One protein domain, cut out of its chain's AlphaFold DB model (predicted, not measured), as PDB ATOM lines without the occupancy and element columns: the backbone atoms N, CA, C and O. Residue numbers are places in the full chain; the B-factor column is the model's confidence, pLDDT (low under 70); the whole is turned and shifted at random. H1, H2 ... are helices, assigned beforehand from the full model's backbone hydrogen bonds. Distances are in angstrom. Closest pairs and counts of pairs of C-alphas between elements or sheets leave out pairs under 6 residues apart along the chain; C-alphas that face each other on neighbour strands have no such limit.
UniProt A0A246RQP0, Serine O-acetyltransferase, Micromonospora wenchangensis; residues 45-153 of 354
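Overview. This is residues 45 to 153 of the 354 residues of the protein "Serine O-acetyltransferase" of Micromonospora wenchangensis (UniProt A0A246RQP0). Three long helices, H3, H5 and H6, lie side by side as a layer with H5 in the middle, each running opposite to its neighbour, and H1 crosses one face of this layer at a steep tilt. The short helices H2 and H4 lie on that same side, toward the two ends of the domain. The printed part has 109 residues with six named helices, H1 to H6 in chain order, and no named strand: all helix, with mostly crossed packing. It is compact, with a radius of gyration of the C-alphas of 14.0 A, and its spans of 44 by 29 by 18 A make it only just elongated.

Arrangement. The longest helix, H3, residues 74 to 94, touches H5, residues 110 to 125, at a shallow tilt of 27 degrees, opposite ways; the closest C-alphas are those of Ala 84 and Leu 116, 5.8 A apart. H5 and H6, residues 134 to 152, form a helical hairpin at 3 degrees, with the C-alphas of Ala 121 and Ala 141 closest at 4.2 A. H3 and H6 are apart. The hub is H1, residues 47 to 60, which touches four helices. It touches H3 at a steep tilt of 62 degrees, through residues 77 to 85 of H3 alone, closest at the C-alphas of Leu 51 and Cys 81, 6.0 A. It touches H5 at 64 degrees, also steep, closest at the C-alphas of Val 55 and Val 120, 6.5 A. H1 and H6 only just touch, with 3 pairs of C-alphas within 8 A, closest at Leu 58 and Val 144, 6.6 A. H2, residues 65 to 71, only just touches H1, also with 3 pairs, closest at the C-alphas of Glu 60 and Thr 68, 6.0 A. H4, residues 102 to 108, touches H3 about perpendicular at 86 degrees, with the C-alphas of Ala 92 and Trp 102 5.2 A apart, and is near H1. Every O i to N i+4 pair is within hydrogen-bond range in H1, H2, H3, H4 and H6; in H5, 11 of 12 are.

Along the chain. H3 is 30.4 A from first to last C-alpha, H6 26.5 A, H5 22.8 A and H1 20.0 A. H1 begins at C-alpha 47, (-8.127, 27.276, -13.390). H3 begins at C-alpha 74, (-6.125, 22.070, -29.084), and H6 ends at C-alpha 152, (8.562, 40.229, -14.515).

Size, cuts and confidence. The two C-alphas farthest apart, those of Pro 96 and Pro 131, are 44.7 A apart. The printed part has no cut and no long link. Its mean pLDDT is 96.5, and no printed residue is under 70.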
ATOM      1  N   GLU A  45     -11.223  23.636 -10.881       76.81
ATOM      2  CA  GLU A  45     -12.054  23.606 -12.101       76.81
ATOM      3  C   GLU A  45     -12.035  24.947 -12.856       76.81
ATOM      4  O   GLU A  45     -11.938  24.980 -14.086       76.81
ATOM      5  N   ALA A  46     -12.021  26.062 -12.119       83.00
ATOM      6  CA  ALA A  46     -11.927  27.409 -12.681       83.00
ATOM      7  C   ALA A  46     -10.550  27.728 -13.302       83.00
ATOM      8  O   ALA A  46     -10.441  28.638 -14.124       83.00
ATOM      9  N   LEU A  47      -9.495  26.985 -12.954       89.12
ATOM     10  CA  LEU A  47      -8.127  27.276 -13.390       89.12
ATOM     11  C   LEU A  47      -7.926  27.000 -14.885       89.12
ATOM     12  O   LEU A  47      -7.239  27.756 -15.572       89.12
ATOM     13  N   THR A  48      -8.545  25.941 -15.408       89.62
ATOM     14  CA  THR A  48      -8.399  25.551 -16.818       89.62
ATOM     15  C   THR A  48      -8.848  26.657 -17.786       89.62
ATOM     16  O   THR A  48      -8.050  27.045 -18.643       89.62
ATOM     17  N   PRO A  49     -10.076  27.211 -17.701       93.50
ATOM     18  CA  PRO A  49     -10.494  28.292 -18.596       93.50
ATOM     19  C   PRO A  49      -9.661  29.572 -18.422       93.50
ATOM     20  O   PRO A  49      -9.363  30.230 -19.423       93.50
ATOM     21  N   LEU A  50      -9.221  29.894 -17.198       94.56
ATOM     22  CA  LEU A  50      -8.327  31.030 -16.939       94.56
ATOM     23  C   LEU A  50      -6.978  30.863 -17.648       94.56
ATOM     24  O   LEU A  50      -6.554  31.751 -18.390       94.56
ATOM     25  N   LEU A  51      -6.332  29.705 -17.487       96.12
ATOM     26  CA  LEU A  51      -5.060  29.405 -18.142       96.12
ATOM     27  C   LEU A  51      -5.190  29.400 -19.660       96.12
ATOM     28  O   LEU A  51      -4.347  29.981 -20.333       96.12
ATOM     29  N   ARG A  52      -6.241  28.784 -20.214       96.88
ATOM     30  CA  ARG A  52      -6.452  28.766 -21.671       96.88
ATOM     31  C   ARG A  52      -6.560  30.179 -22.235       96.88
ATOM     32  O   ARG A  52      -5.934  30.468 -23.251       96.88
ATOM     33  N   THR A  53      -7.314  31.044 -21.560       97.62
ATOM     34  CA  THR A  53      -7.478  32.448 -21.957       97.62
ATOM     35  C   THR A  53      -6.140  33.183 -21.928       97.62
ATOM     36  O   THR A  53      -5.775  33.843 -22.898       97.62
ATOM     37  N   GLU A  54      -5.373  33.018 -20.851       98.00
ATOM     38  CA  GLU A  54      -4.084  33.692 -20.696       98.00
ATOM     39  C   GLU A  54      -3.024  33.182 -21.684       98.00
ATOM     40  O   GLU A  54      -2.296  33.982 -22.266       98.00
ATOM     41  N   VAL A  55      -2.963  31.871 -21.937       98.44
ATOM     42  CA  VAL A  55      -2.047  31.275 -22.926       98.44
ATOM     43  C   VAL A  55      -2.311  31.833 -24.323       98.44
ATOM     44  O   VAL A  55      -1.369  32.229 -25.008       98.44
ATOM     45  N   VAL A  56      -3.579  31.896 -24.741       98.25
ATOM     46  CA  VAL A  56      -3.953  32.472 -26.041       98.25
ATOM     47  C   VAL A  56      -3.571  33.950 -26.093       98.25
ATOM     48  O   VAL A  56      -2.884  34.362 -27.028       98.25
ATOM     49  N   ARG A  57      -3.904  34.721 -25.049       98.38
ATOM     50  CA  ARG A  57      -3.575  36.150 -24.949       98.38
ATOM     51  C   ARG A  57      -2.075  36.421 -25.080       98.38
ATOM     52  O   ARG A  57      -1.691  37.382 -25.743       98.38
ATOM     53  N   LEU A  58      -1.226  35.598 -24.459       98.38
ATOM     54  CA  LEU A  58       0.232  35.748 -24.529       98.38
ATOM     55  C   LEU A  58       0.769  35.580 -25.957       98.38
ATOM     56  O   LEU A  58       1.692  36.292 -26.332       98.38
ATOM     57  N   VAL A  59       0.194  34.677 -26.757       98.31
ATOM     58  CA  VAL A  59       0.624  34.468 -28.151       98.31
ATOM     59  C   VAL A  59       0.018  35.514 -29.088       98.31
ATOM     60  O   VAL A  59       0.732  36.054 -29.929       98.31
ATOM     61  N   GLU A  60      -1.266  35.853 -28.933       98.06
ATOM     62  CA  GLU A  60      -1.944  36.870 -29.756       98.06
ATOM     63  C   GLU A  60      -1.379  38.279 -29.570       98.06
ATOM     64  O   GLU A  60      -1.435  39.088 -30.493       98.06
ATOM     65  N   ALA A  61      -0.794  38.573 -28.408       97.44
ATOM     66  CA  ALA A  61      -0.076  39.824 -28.196       97.44
ATOM     67  C   ALA A  61       1.140  39.973 -29.132       97.44
ATOM     68  O   ALA A  61       1.515  41.093 -29.468       97.44
ATOM     69  N   GLU A  62       1.733  38.860 -29.575       97.75
ATOM     70  CA  GLU A  62       3.022  38.840 -30.281       97.75
ATOM     71  C   GLU A  62       2.937  38.302 -31.725       97.75
ATOM     72  O   GLU A  62       3.937  38.305 -32.464       97.75
ATOM     73  N   ALA A  63       1.752  37.835 -32.141       97.00
ATOM     74  CA  ALA A  63       1.494  37.202 -33.431       97.00
ATOM     75  C   ALA A  63       0.058  37.433 -33.941       97.00
ATOM     76  O   ALA A  63      -0.881  37.616 -33.176       97.00
ATOM     77  N   SER A  64      -0.131  37.372 -35.266       97.31
ATOM     78  CA  SER A  64      -1.471  37.434 -35.879       97.31
ATOM     79  C   SER A  64      -2.340  36.231 -35.493       97.31
ATOM     80  O   SER A  64      -1.813  35.137 -35.291       97.31
ATOM     81  N   SER A  65      -3.668  36.378 -35.522       96.19
ATOM     82  CA  SER A  65      -4.608  35.295 -35.192       96.19
ATOM     83  C   SER A  65      -4.386  34.014 -36.006       96.19
ATOM     84  O   SER A  65      -4.478  32.922 -35.454       96.19
ATOM     85  N   ALA A  66      -4.038  34.119 -37.294       96.25
ATOM     86  CA  ALA A  66      -3.743  32.949 -38.128       96.25
ATOM     87  C   ALA A  66      -2.490  32.192 -37.646       96.25
ATOM     88  O   ALA A  66      -2.485  30.963 -37.577       96.25
ATOM     89  N   VAL A  67      -1.440  32.929 -37.261       97.12
ATOM     90  CA  VAL A  67      -0.213  32.353 -36.688       97.12
ATOM     91  C   VAL A  67      -0.502  31.743 -35.318       97.12
ATOM     92  O   VAL A  67      -0.082  30.617 -35.062       97.12
ATOM     93  N   THR A  68      -1.272  32.423 -34.468       97.38
ATOM     94  CA  THR A  68      -1.707  31.895 -33.167       97.38
ATOM     95  C   THR A  68      -2.465  30.581 -33.317       97.38
ATOM     96  O   THR A  68      -2.149  29.621 -32.622       97.38
ATOM     97  N   GLN A  69      -3.432  30.497 -34.236       95.94
ATOM     98  CA  GLN A  69      -4.217  29.277 -34.460       95.94
ATOM     99  C   GLN A  69      -3.346  28.101 -34.919       95.94
ATOM    100  O   GLN A  69      -3.539  26.979 -34.453       95.94
ATOM    101  N   ALA A  70      -2.354  28.353 -35.779       96.94
ATOM    102  CA  ALA A  70      -1.384  27.334 -36.174       96.94
ATOM    103  C   ALA A  70      -0.492  26.902 -34.993       96.94
ATOM    104  O   ALA A  70      -0.236  25.714 -34.801       96.94
ATOM    105  N   LEU A  71      -0.043  27.860 -34.173       97.69
ATOM    106  CA  LEU A  71       0.838  27.620 -33.028       97.69
ATOM    107  C   LEU A  71       0.141  27.020 -31.809       97.69
ATOM    108  O   LEU A  71       0.811  26.367 -31.020       97.69
ATOM    109  N   LEU A  72      -1.162  27.206 -31.618       97.56
ATOM    110  CA  LEU A  72      -1.904  26.737 -30.444       97.56
ATOM    111  C   LEU A  72      -2.987  25.736 -30.847       97.56
ATOM    112  O   LEU A  72      -4.183  25.980 -30.681       97.56
ATOM    113  N   THR A  73      -2.569  24.565 -31.340       97.19
ATOM    114  CA  THR A  73      -3.509  23.462 -31.563       97.19
ATOM    115  C   THR A  73      -4.202  23.070 -30.250       97.19
ATOM    116  O   THR A  73      -3.626  23.244 -29.169       97.19
ATOM    117  N   PRO A  74      -5.415  22.483 -30.294       96.50
ATOM    118  CA  PRO A  74      -6.125  22.070 -29.084       96.50
ATOM    119  C   PRO A  74      -5.307  21.151 -28.164       96.50
ATOM    120  O   PRO A  74      -5.414  21.254 -26.942       96.50
ATOM    121  N   GLN A  75      -4.476  20.278 -28.742       96.50
ATOM    122  CA  GLN A  75      -3.587  19.387 -27.997       96.50
ATOM    123  C   GLN A  75      -2.450  20.154 -27.316       96.50
ATOM    124  O   GLN A  75      -2.208  19.949 -26.129       96.50
ATOM    125  N   ARG A  76      -1.783  21.072 -28.028       97.44
ATOM    126  CA  ARG A  76      -0.686  21.864 -27.455       97.44
ATOM    127  C   ARG A  76      -1.180  22.807 -26.368       97.44
ATOM    128  O   ARG A  76      -0.566  22.886 -25.311       97.44
ATOM    129  N   LEU A  77      -2.316  23.464 -26.595       97.75
ATOM    130  CA  LEU A  77      -2.955  24.310 -25.591       97.75
ATOM    131  C   LEU A  77      -3.254  23.519 -24.310       97.75
ATOM    132  O   LEU A  77      -2.978  24.003 -23.219       97.75
ATOM    133  N   ARG A  78      -3.761  22.286 -24.440       97.25
ATOM    134  CA  ARG A  78      -3.997  21.400 -23.294       97.25
ATOM    135  C   ARG A  78      -2.700  21.069 -22.553       97.25
ATOM    136  O   ARG A  78      -2.646  21.270 -21.347       97.25
ATOM    137  N   ALA A  79      -1.659  20.648 -23.272       97.88
ATOM    138  CA  ALA A  79      -0.369  20.297 -22.677       97.88
ATOM    139  C   ALA A  79       0.284  21.481 -21.935       97.88
ATOM    140  O   ALA A  79       0.821  21.301 -20.844       97.88
ATOM    141  N   ILE A  80       0.202  22.697 -22.495       98.50
ATOM    142  CA  ILE A  80       0.677  23.923 -21.832       98.50
ATOM    143  C   ILE A  80      -0.103  24.166 -20.538       98.50
ATOM    144  O   ILE A  80       0.504  24.426 -19.501       98.50
ATOM    145  N   CYS A  81      -1.437  24.088 -20.580       97.88
ATOM    146  CA  CYS A  81      -2.262  24.299 -19.393       97.88
ATOM    147  C   CYS A  81      -1.973  23.261 -18.304       97.88
ATOM    148  O   CYS A  81      -1.852  23.642 -17.148       97.88
ATOM    149  N   GLU A  82      -1.804  21.986 -18.659       97.06
ATOM    150  CA  GLU A  82      -1.491  20.915 -17.705       97.06
ATOM    151  C   GLU A  82      -0.182  21.184 -16.952       97.06
ATOM    152  O   GLU A  82      -0.166  21.173 -15.721       97.06
ATOM    153  N   VAL A  83       0.913  21.476 -17.666       98.31
ATOM    154  CA  VAL A  83       2.202  21.747 -17.007       98.31
ATOM    155  C   VAL A  83       2.183  23.063 -16.220       98.31
ATOM    156  O   VAL A  83       2.713  23.115 -15.114       98.31
ATOM    157  N   ALA A  84       1.514  24.103 -16.728       98.31
ATOM    158  CA  ALA A  84       1.387  25.375 -16.020       98.31
ATOM    159  C   ALA A  84       0.552  25.248 -14.734       98.31
ATOM    160  O   ALA A  84       0.892  25.847 -13.714       98.31
ATOM    161  N   THR A  85      -0.509  24.433 -14.749       97.75
ATOM    162  CA  THR A  85      -1.269  24.091 -13.540       97.75
ATOM    163  C   THR A  85      -0.371  23.426 -12.502       97.75
ATOM    164  O   THR A  85      -0.429  23.791 -11.330       97.75
ATOM    165  N   GLU A  86       0.485  22.487 -12.904       98.31
ATOM    166  CA  GLU A  86       1.410  21.850 -11.966       98.31
ATOM    167  C   GLU A  86       2.404  22.830 -11.345       98.31
ATOM    168  O   GLU A  86       2.610  22.773 -10.132       98.31
ATOM    169  N   ASP A  87       2.969  23.742 -12.139       98.69
ATOM    170  CA  ASP A  87       3.875  24.789 -11.653       98.69
ATOM    171  C   ASP A  87       3.171  25.712 -10.638       98.69
ATOM    172  O   ASP A  87       3.689  25.953  -9.546       98.69
ATOM    173  N   LEU A  88       1.951  26.170 -10.954       98.06
ATOM    174  CA  LEU A  88       1.157  27.039 -10.079       98.06
ATOM    175  C   LEU A  88       0.861  26.375  -8.737       98.06
ATOM    176  O   LEU A  88       1.051  26.968  -7.674       98.06
ATOM    177  N   LEU A  89       0.373  25.135  -8.790       97.12
ATOM    178  CA  LEU A  89      -0.003  24.389  -7.599       97.12
ATOM    179  C   LEU A  89       1.226  23.999  -6.770       97.12
ATOM    180  O   LEU A  89       1.129  23.914  -5.546       97.12
ATOM    181  N   ALA A  90       2.377  23.756  -7.405       97.88
ATOM    182  CA  ALA A  90       3.629  23.516  -6.700       97.88
ATOM    183  C   ALA A  90       4.069  24.758  -5.915       97.88
ATOM    184  O   ALA A  90       4.317  24.640  -4.715       97.88
ATOM    185  N   LEU A  91       4.082  25.933  -6.552       97.56
ATOM    186  CA  LEU A  91       4.414  27.201  -5.897       97.56
ATOM    187  C   LEU A  91       3.443  27.512  -4.749       97.56
ATOM    188  O   LEU A  91       3.886  27.753  -3.632       97.56
ATOM    189  N   ALA A  92       2.131  27.393  -4.976       96.69
ATOM    190  CA  ALA A  92       1.122  27.648  -3.945       96.69
ATOM    191  C   ALA A  92       1.262  26.744  -2.710       96.69
ATOM    192  O   ALA A  92       0.978  27.175  -1.595       96.69
ATOM    193  N   ARG A  93       1.688  25.486  -2.893       96.81
ATOM    194  CA  ARG A  93       1.900  24.541  -1.785       96.81
ATOM    195  C   ARG A  93       3.227  24.737  -1.063       96.81
ATOM    196  O   ARG A  93       3.291  24.443   0.127       96.81
ATOM    197  N   ARG A  94       4.290  25.098  -1.786       96.06
ATOM    198  CA  ARG A  94       5.650  25.127  -1.230       96.06
ATOM    199  C   ARG A  94       6.045  26.479  -0.656       96.06
ATOM    200  O   ARG A  94       6.870  26.478   0.248       96.06
ATOM    201  N   ASP A  95       5.461  27.580  -1.120       95.94
ATOM    202  CA  ASP A  95       5.628  28.873  -0.460       95.94
ATOM    203  C   ASP A  95       4.647  28.996   0.724       95.94
ATOM    204  O   ASP A  95       3.428  29.058   0.516       95.94
ATOM    205  N   PRO A  96       5.137  29.065   1.979       94.06
ATOM    206  CA  PRO A  96       4.280  29.235   3.145       94.06
ATOM    207  C   PRO A  96       3.417  30.501   3.096       94.06
ATOM    208  O   PRO A  96       2.320  30.494   3.655       94.06
ATOM    209  N   ALA A  97       3.873  31.571   2.433       94.12
ATOM    210  CA  ALA A  97       3.120  32.822   2.330       94.12
ATOM    211  C   ALA A  97       1.855  32.678   1.471       94.12
ATOM    212  O   ALA A  97       0.872  33.385   1.701       94.12
ATOM    213  N   ALA A  98       1.842  31.725   0.536       93.06
ATOM    214  CA  ALA A  98       0.671  31.429  -0.278       93.06
ATOM    215  C   ALA A  98      -0.399  30.617   0.469       93.06
ATOM    216  O   ALA A  98      -1.558  30.594   0.050       93.06
ATOM    217  N   GLY A  99      -0.032  29.923   1.555       91.19
ATOM    218  CA  GLY A  99      -0.965  29.132   2.365       91.19
ATOM    219  C   GLY A  99      -1.727  28.054   1.582       91.19
ATOM    220  O   GLY A  99      -2.848  27.713   1.954       91.19
ATOM    221  N   GLY A 100      -1.176  27.547   0.472       91.69
ATOM    222  CA  GLY A 100      -1.856  26.596  -0.416       91.69
ATOM    223  C   GLY A 100      -2.827  27.221  -1.428       91.69
ATOM    224  O   GLY A 100      -3.399  26.490  -2.235       91.69
ATOM    225  N   SER A 101      -3.024  28.545  -1.421       94.19
ATOM    226  CA  SER A 101      -3.990  29.237  -2.285       94.19
ATOM    227  C   SER A 101      -3.419  29.515  -3.675       94.19
ATOM    228  O   SER A 101      -2.619  30.430  -3.874       94.19
ATOM    229  N   TRP A 102      -3.869  28.755  -4.676       93.81
ATOM    230  CA  TRP A 102      -3.469  29.000  -6.062       93.81
ATOM    231  C   TRP A 102      -4.040  30.315  -6.602       93.81
ATOM    232  O   TRP A 102      -3.382  30.954  -7.419       93.81
ATOM    233  N   GLN A 103      -5.225  30.744  -6.142       94.69
ATOM    234  CA  GLN A 103      -5.823  32.027  -6.528       94.69
ATOM    235  C   GLN A 103      -4.935  33.185  -6.078       94.69
ATOM    236  O   GLN A 103      -4.654  34.087  -6.859       94.69
ATOM    237  N   TYR A 104      -4.431  33.122  -4.843       95.06
ATOM    238  CA  TYR A 104      -3.535  34.146  -4.315       95.06
ATOM    239  C   TYR A 104      -2.248  34.248  -5.141       95.06
ATOM    240  O   TYR A 104      -1.850  35.349  -5.527       95.06
ATOM    241  N   VAL A 105      -1.642  33.106  -5.484       96.25
ATOM    242  CA  VAL A 105      -0.462  33.072  -6.361       96.25
ATOM    243  C   VAL A 105      -0.800  33.616  -7.749       96.25
ATOM    244  O   VAL A 105      -0.068  34.452  -8.275       96.25
ATOM    245  N   TRP A 106      -1.924  33.208  -8.339       95.69
ATOM    246  CA  TRP A 106      -2.363  33.710  -9.640       95.69
ATOM    247  C   TRP A 106      -2.507  35.237  -9.641       95.69
ATOM    248  O   TRP A 106      -1.984  35.900 -10.539       95.69
ATOM    249  N   ASP A 107      -3.167  35.804  -8.634       94.12
ATOM    250  CA  ASP A 107      -3.485  37.232  -8.585       94.12
ATOM    251  C   ASP A 107      -2.290  38.114  -8.203       94.12
ATOM    252  O   ASP A 107      -2.234  39.268  -8.630       94.12
ATOM    253  N   SER A 108      -1.326  37.599  -7.430       93.81
ATOM    254  CA  SER A 108      -0.269  38.436  -6.838       93.81
ATOM    255  C   SER A 108       1.175  38.055  -7.196       93.81
ATOM    256  O   SER A 108       2.056  38.913  -7.106       93.81
ATOM    257  N   TYR A 109       1.460  36.831  -7.662       96.38
ATOM    258  CA  TYR A 109       2.842  36.380  -7.879       96.38
ATOM    259  C   TYR A 109       3.270  36.629  -9.321       96.38
ATOM    260  O   TYR A 109       3.032  35.836 -10.234       96.38
ATOM    261  N   VAL A 110       3.986  37.734  -9.522       95.38
ATOM    262  CA  VAL A 110       4.543  38.109 -10.830       95.38
ATOM    263  C   VAL A 110       5.552  37.071 -11.342       95.38
ATOM    264  O   VAL A 110       5.601  36.814 -12.544       95.38
ATOM    265  N   ALA A 111       6.300  36.410 -10.451       95.06
ATOM    266  CA  ALA A 111       7.259  35.368 -10.823       95.06
ATOM    267  C   ALA A 111       6.590  34.172 -11.531       95.06
ATOM    268  O   ALA A 111       7.106  33.681 -12.535       95.06
ATOM    269  N   TYR A 112       5.381  33.776 -11.111       98.12
ATOM    270  CA  TYR A 112       4.625  32.719 -11.789       98.12
ATOM    271  C   TYR A 112       4.249  33.097 -13.232       98.12
ATOM    272  O   TYR A 112       4.247  32.246 -14.125       98.12
ATOM    273  N   ARG A 113       3.987  34.385 -13.505       97.81
ATOM    274  CA  ARG A 113       3.698  34.864 -14.869       97.81
ATOM    275  C   ARG A 113       4.876  34.623 -15.819       97.81
ATOM    276  O   ARG A 113       4.642  34.352 -16.995       97.81
ATOM    277  N   ALA A 114       6.112  34.658 -15.317       98.12
ATOM    278  CA  ALA A 114       7.297  34.311 -16.097       98.12
ATOM    279  C   ALA A 114       7.347  32.815 -16.429       98.12
ATOM    280  O   ALA A 114       7.561  32.457 -17.587       98.12
ATOM    281  N   THR A 115       7.083  31.948 -15.446       98.62
ATOM    282  CA  THR A 115       7.011  30.494 -15.656       98.62
ATOM    283  C   THR A 115       5.951  30.139 -16.695       98.62
ATOM    284  O   THR A 115       6.247  29.424 -17.653       98.62
ATOM    285  N   LEU A 116       4.742  30.703 -16.581       98.75
ATOM    286  CA  LEU A 116       3.673  30.506 -17.563       98.75
ATOM    287  C   LEU A 116       4.102  30.951 -18.969       98.75
ATOM    288  O   LEU A 116       3.956  30.192 -19.927       98.75
ATOM    289  N   ALA A 117       4.659  32.158 -19.098       98.75
ATOM    290  CA  ALA A 117       5.117  32.669 -20.386       98.75
ATOM    291  C   ALA A 117       6.230  31.804 -20.993       98.75
ATOM    292  O   ALA A 117       6.215  31.564 -22.199       98.75
ATOM    293  N   TYR A 118       7.136  31.266 -20.175       98.88
ATOM    294  CA  TYR A 118       8.126  30.295 -20.629       98.88
ATOM    295  C   TYR A 118       7.475  29.012 -21.158       98.88
ATOM    296  O   TYR A 118       7.832  28.581 -22.251       98.88
ATOM    297  N   ARG A 119       6.497  28.417 -20.456       98.81
ATOM    298  CA  ARG A 119       5.803  27.208 -20.950       98.81
ATOM    299  C   ARG A 119       5.170  27.444 -22.320       98.81
ATOM    300  O   ARG A 119       5.277  26.589 -23.200       98.81
ATOM    301  N   VAL A 120       4.571  28.620 -22.518       98.88
ATOM    302  CA  VAL A 120       4.022  29.051 -23.812       98.88
ATOM    303  C   VAL A 120       5.129  29.197 -24.856       98.88
ATOM    304  O   VAL A 120       5.058  28.579 -25.917       98.88
ATOM    305  N   ALA A 121       6.165  29.981 -24.559       98.81
ATOM    306  CA  ALA A 121       7.253  30.271 -25.486       98.81
ATOM    307  C   ALA A 121       8.014  29.001 -25.901       98.81
ATOM    308  O   ALA A 121       8.309  28.810 -27.081       98.81
ATOM    309  N   HIS A 122       8.264  28.094 -24.956       98.88
ATOM    310  CA  HIS A 122       8.895  26.803 -25.203       98.88
ATOM    311  C   HIS A 122       8.046  25.920 -26.121       98.88
ATOM    312  O   HIS A 122       8.538  25.414 -27.131       98.88
ATOM    313  N   ALA A 123       6.749  25.787 -25.825       98.62
ATOM    314  CA  ALA A 123       5.836  24.999 -26.645       98.62
ATOM    315  C   ALA A 123       5.691  25.567 -28.068       98.62
ATOM    316  O   ALA A 123       5.652  24.800 -29.028       98.62
ATOM    317  N   VAL A 124       5.660  26.896 -28.216       98.44
ATOM    318  CA  VAL A 124       5.668  27.582 -29.521       98.44
ATOM    319  C   VAL A 124       6.960  27.293 -30.283       98.44
ATOM    320  O   VAL A 124       6.919  26.926 -31.456       98.44
ATOM    321  N   HIS A 125       8.112  27.412 -29.623       98.50
ATOM    322  CA  HIS A 125       9.411  27.162 -30.243       98.50
ATOM    323  C   HIS A 125       9.544  25.711 -30.744       98.50
ATOM    324  O   HIS A 125      10.096  25.475 -31.823       98.50
ATOM    325  N   ARG A 126       8.978  24.759 -29.993       97.81
ATOM    326  CA  ARG A 126       8.972  23.317 -30.282       97.81
ATOM    327  C   ARG A 126       7.813  22.838 -31.165       97.81
ATOM    328  O   ARG A 126       7.680  21.637 -31.374       97.81
ATOM    329  N   ALA A 127       6.994  23.737 -31.713       97.19
ATOM    330  CA  ALA A 127       5.829  23.390 -32.533       97.19
ATOM    331  C   ALA A 127       6.203  22.968 -33.976       97.19
ATOM    332  O   ALA A 127       5.822  23.609 -34.957       97.19
ATOM    333  N   GLU A 128       7.003  21.912 -34.111       95.44
ATOM    334  CA  GLU A 128       7.540  21.408 -35.387       95.44
ATOM    335  C   GLU A 128       6.481  20.768 -36.295       95.44
ATOM    336  O   GLU A 128       6.677  20.689 -37.502       95.44
ATOM    337  N   ASP A 129       5.334  20.393 -35.733       94.06
ATOM    338  CA  ASP A 129       4.151  19.879 -36.432       94.06
ATOM    339  C   ASP A 129       3.328  20.969 -37.147       94.06
ATOM    340  O   ASP A 129       2.338  20.671 -37.813       94.06
ATOM    341  N   THR A 130       3.713  22.239 -37.012       94.00
ATOM    342  CA  THR A 130       3.013  23.366 -37.644       94.00
ATOM    343  C   THR A 130       3.558  23.648 -39.049       94.00
ATOM    344  O   THR A 130       4.739  23.422 -39.308       94.00
ATOM    345  N   PRO A 131       2.755  24.232 -39.961       94.06
ATOM    346  CA  PRO A 131       3.234  24.638 -41.288       94.06
ATOM    347  C   PRO A 131       4.189  25.847 -41.252       94.06
ATOM    348  O   PRO A 131       4.676  26.285 -42.291       94.06
ATOM    349  N   LEU A 132       4.431  26.431 -40.075       95.88
ATOM    350  CA  LEU A 132       5.279  27.606 -39.903       95.88
ATOM    351  C   LEU A 132       6.751  27.193 -39.889       95.88
ATOM    352  O   LEU A 132       7.113  26.220 -39.234       95.88
ATOM    353  N   GLY A 133       7.618  27.964 -40.547       96.31
ATOM    354  CA  GLY A 133       9.064  27.731 -40.513       96.31
ATOM    355  C   GLY A 133       9.683  27.930 -39.116       96.31
ATOM    356  O   GLY A 133       9.109  28.642 -38.283       96.31
ATOM    357  N   PRO A 134      10.868  27.343 -38.849       96.38
ATOM    358  CA  PRO A 134      11.553  27.456 -37.557       96.38
ATOM    359  C   PRO A 134      11.811  28.909 -37.138       96.38
ATOM    360  O   PRO A 134      11.675  29.227 -35.957       96.38
ATOM    361  N   ASP A 135      12.081  29.798 -38.096       96.88
ATOM    362  CA  ASP A 135      12.331  31.220 -37.839       96.88
ATOM    363  C   ASP A 135      11.094  31.939 -37.294       96.88
ATOM    364  O   ASP A 135      11.192  32.721 -36.349       96.88
ATOM    365  N   VAL A 136       9.909  31.633 -37.833       97.19
ATOM    366  CA  VAL A 136       8.644  32.218 -37.362       97.19
ATOM    367  C   VAL A 136       8.355  31.757 -35.936       97.19
ATOM    368  O   VAL A 136       8.035  32.576 -35.075       97.19
ATOM    369  N   ARG A 137       8.517  30.457 -35.660       97.88
ATOM    370  CA  ARG A 137       8.307  29.896 -34.317       97.88
ATOM    371  C   ARG A 137       9.267  30.501 -33.300       97.88
ATOM    372  O   ARG A 137       8.842  30.910 -32.222       97.88
ATOM    373  N   LEU A 138      10.551  30.588 -33.648       97.44
ATOM    374  CA  LEU A 138      11.569  31.182 -32.787       97.44
ATOM    375  C   LEU A 138      11.302  32.672 -32.546       97.44
ATOM    376  O   LEU A 138      11.415  33.119 -31.406       97.44
ATOM    377  N   ALA A 139      10.913  33.429 -33.573       98.19
ATOM    378  CA  ALA A 139      10.598  34.847 -33.438       98.19
ATOM    379  C   ALA A 139       9.424  35.085 -32.477       98.19
ATOM    380  O   ALA A 139       9.537  35.918 -31.579       98.19
ATOM    381  N   VAL A 140       8.324  34.335 -32.618       98.50
ATOM    382  CA  VAL A 140       7.169  34.451 -31.709       98.50
ATOM    383  C   VAL A 140       7.552  34.029 -30.290       98.50
ATOM    384  O   VAL A 140       7.289  34.768 -29.345       98.50
ATOM    385  N   ALA A 141       8.243  32.897 -30.127       98.62
ATOM    386  CA  ALA A 141       8.702  32.439 -28.817       98.62
ATOM    387  C   ALA A 141       9.609  33.468 -28.120       98.62
ATOM    388  O   ALA A 141       9.436  33.747 -26.936       98.62
ATOM    389  N   ARG A 142      10.548  34.077 -28.857       98.31
ATOM    390  CA  ARG A 142      11.430  35.126 -28.330       98.31
ATOM    391  C   ARG A 142      10.655  36.364 -27.907       98.31
ATOM    392  O   ARG A 142      10.929  36.876 -26.832       98.31
ATOM    393  N   ARG A 143       9.674  36.818 -28.693       98.69
ATOM    394  CA  ARG A 143       8.823  37.957 -28.307       98.69
ATOM    395  C   ARG A 143       8.055  37.690 -27.017       98.69
ATOM    396  O   ARG A 143       8.078  38.536 -26.131       98.69
ATOM    397  N   VAL A 144       7.468  36.499 -26.866       98.75
ATOM    398  CA  VAL A 144       6.780  36.102 -25.624       98.75
ATOM    399  C   VAL A 144       7.747  36.108 -24.433       98.75
ATOM    400  O   VAL A 144       7.431  36.698 -23.399       98.75
ATOM    401  N   SER A 145       8.940  35.516 -24.577       98.31
ATOM    402  CA  SER A 145       9.973  35.528 -23.530       98.31
ATOM    403  C   SER A 145      10.453  36.945 -23.180       98.31
ATOM    404  O   SER A 145      10.567  37.268 -22.001       98.31
ATOM    405  N   GLU A 146      10.702  37.812 -24.165       98.31
ATOM    406  CA  GLU A 146      11.144  39.197 -23.931       98.31
ATOM    407  C   GLU A 146      10.041  40.047 -23.282       98.31
ATOM    408  O   GLU A 146      10.303  40.798 -22.341       98.31
ATOM    409  N   ALA A 147       8.786  39.892 -23.710       98.44
ATOM    410  CA  ALA A 147       7.652  40.555 -23.073       98.44
ATOM    411  C   ALA A 147       7.506  40.124 -21.603       98.44
ATOM    412  O   ALA A 147       7.246  40.957 -20.730       98.44
ATOM    413  N   ALA A 148       7.707  38.836 -21.308       98.19
ATOM    414  CA  ALA A 148       7.723  38.326 -19.941       98.19
ATOM    415  C   ALA A 148       8.896  38.893 -19.133       98.19
ATOM    416  O   ALA A 148       8.685  39.355 -18.012       98.19
ATOM    417  N   LYS A 149      10.101  38.944 -19.710       98.12
ATOM    418  CA  LYS A 149      11.286  39.549 -19.089       98.12
ATOM    419  C   LYS A 149      11.044  40.998 -18.691       98.12
ATOM    420  O   LYS A 149      11.298  41.356 -17.546       98.12
ATOM    421  N   VAL A 150      10.500  41.822 -19.586       97.81
ATOM    422  CA  VAL A 150      10.208  43.235 -19.289       97.81
ATOM    423  C   VAL A 150       9.176  43.375 -18.165       97.81
ATOM    424  O   VAL A 150       9.312  44.247 -17.312       97.81
ATOM    425  N   ARG A 151       8.149  42.517 -18.137       96.56
ATOM    426  CA  ARG A 151       7.063  42.591 -17.143       96.56
ATOM    427  C   ARG A 151       7.437  42.032 -15.771       96.56
ATOM    428  O   ARG A 151       6.882  42.478 -14.774       96.56
ATOM    429  N   THR A 152       8.309  41.029 -15.727       97.75
ATOM    430  CA  THR A 152       8.562  40.229 -14.515       97.75
ATOM    431  C   THR A 152       9.986  40.351 -13.984       97.75
ATOM    432  O   THR A 152      10.241  40.025 -12.828       97.75
ATOM    433  N   GLY A 153      10.930  40.798 -14.817       98.12
ATOM    434  CA  GLY A 153      12.356  40.790 -14.510       98.12
ATOM    435  C   GLY A 153      13.001  39.399 -14.517       98.12
ATOM    436  O   GLY A 153      14.153  39.285 -14.102       98.12
TER     437      GLY A 153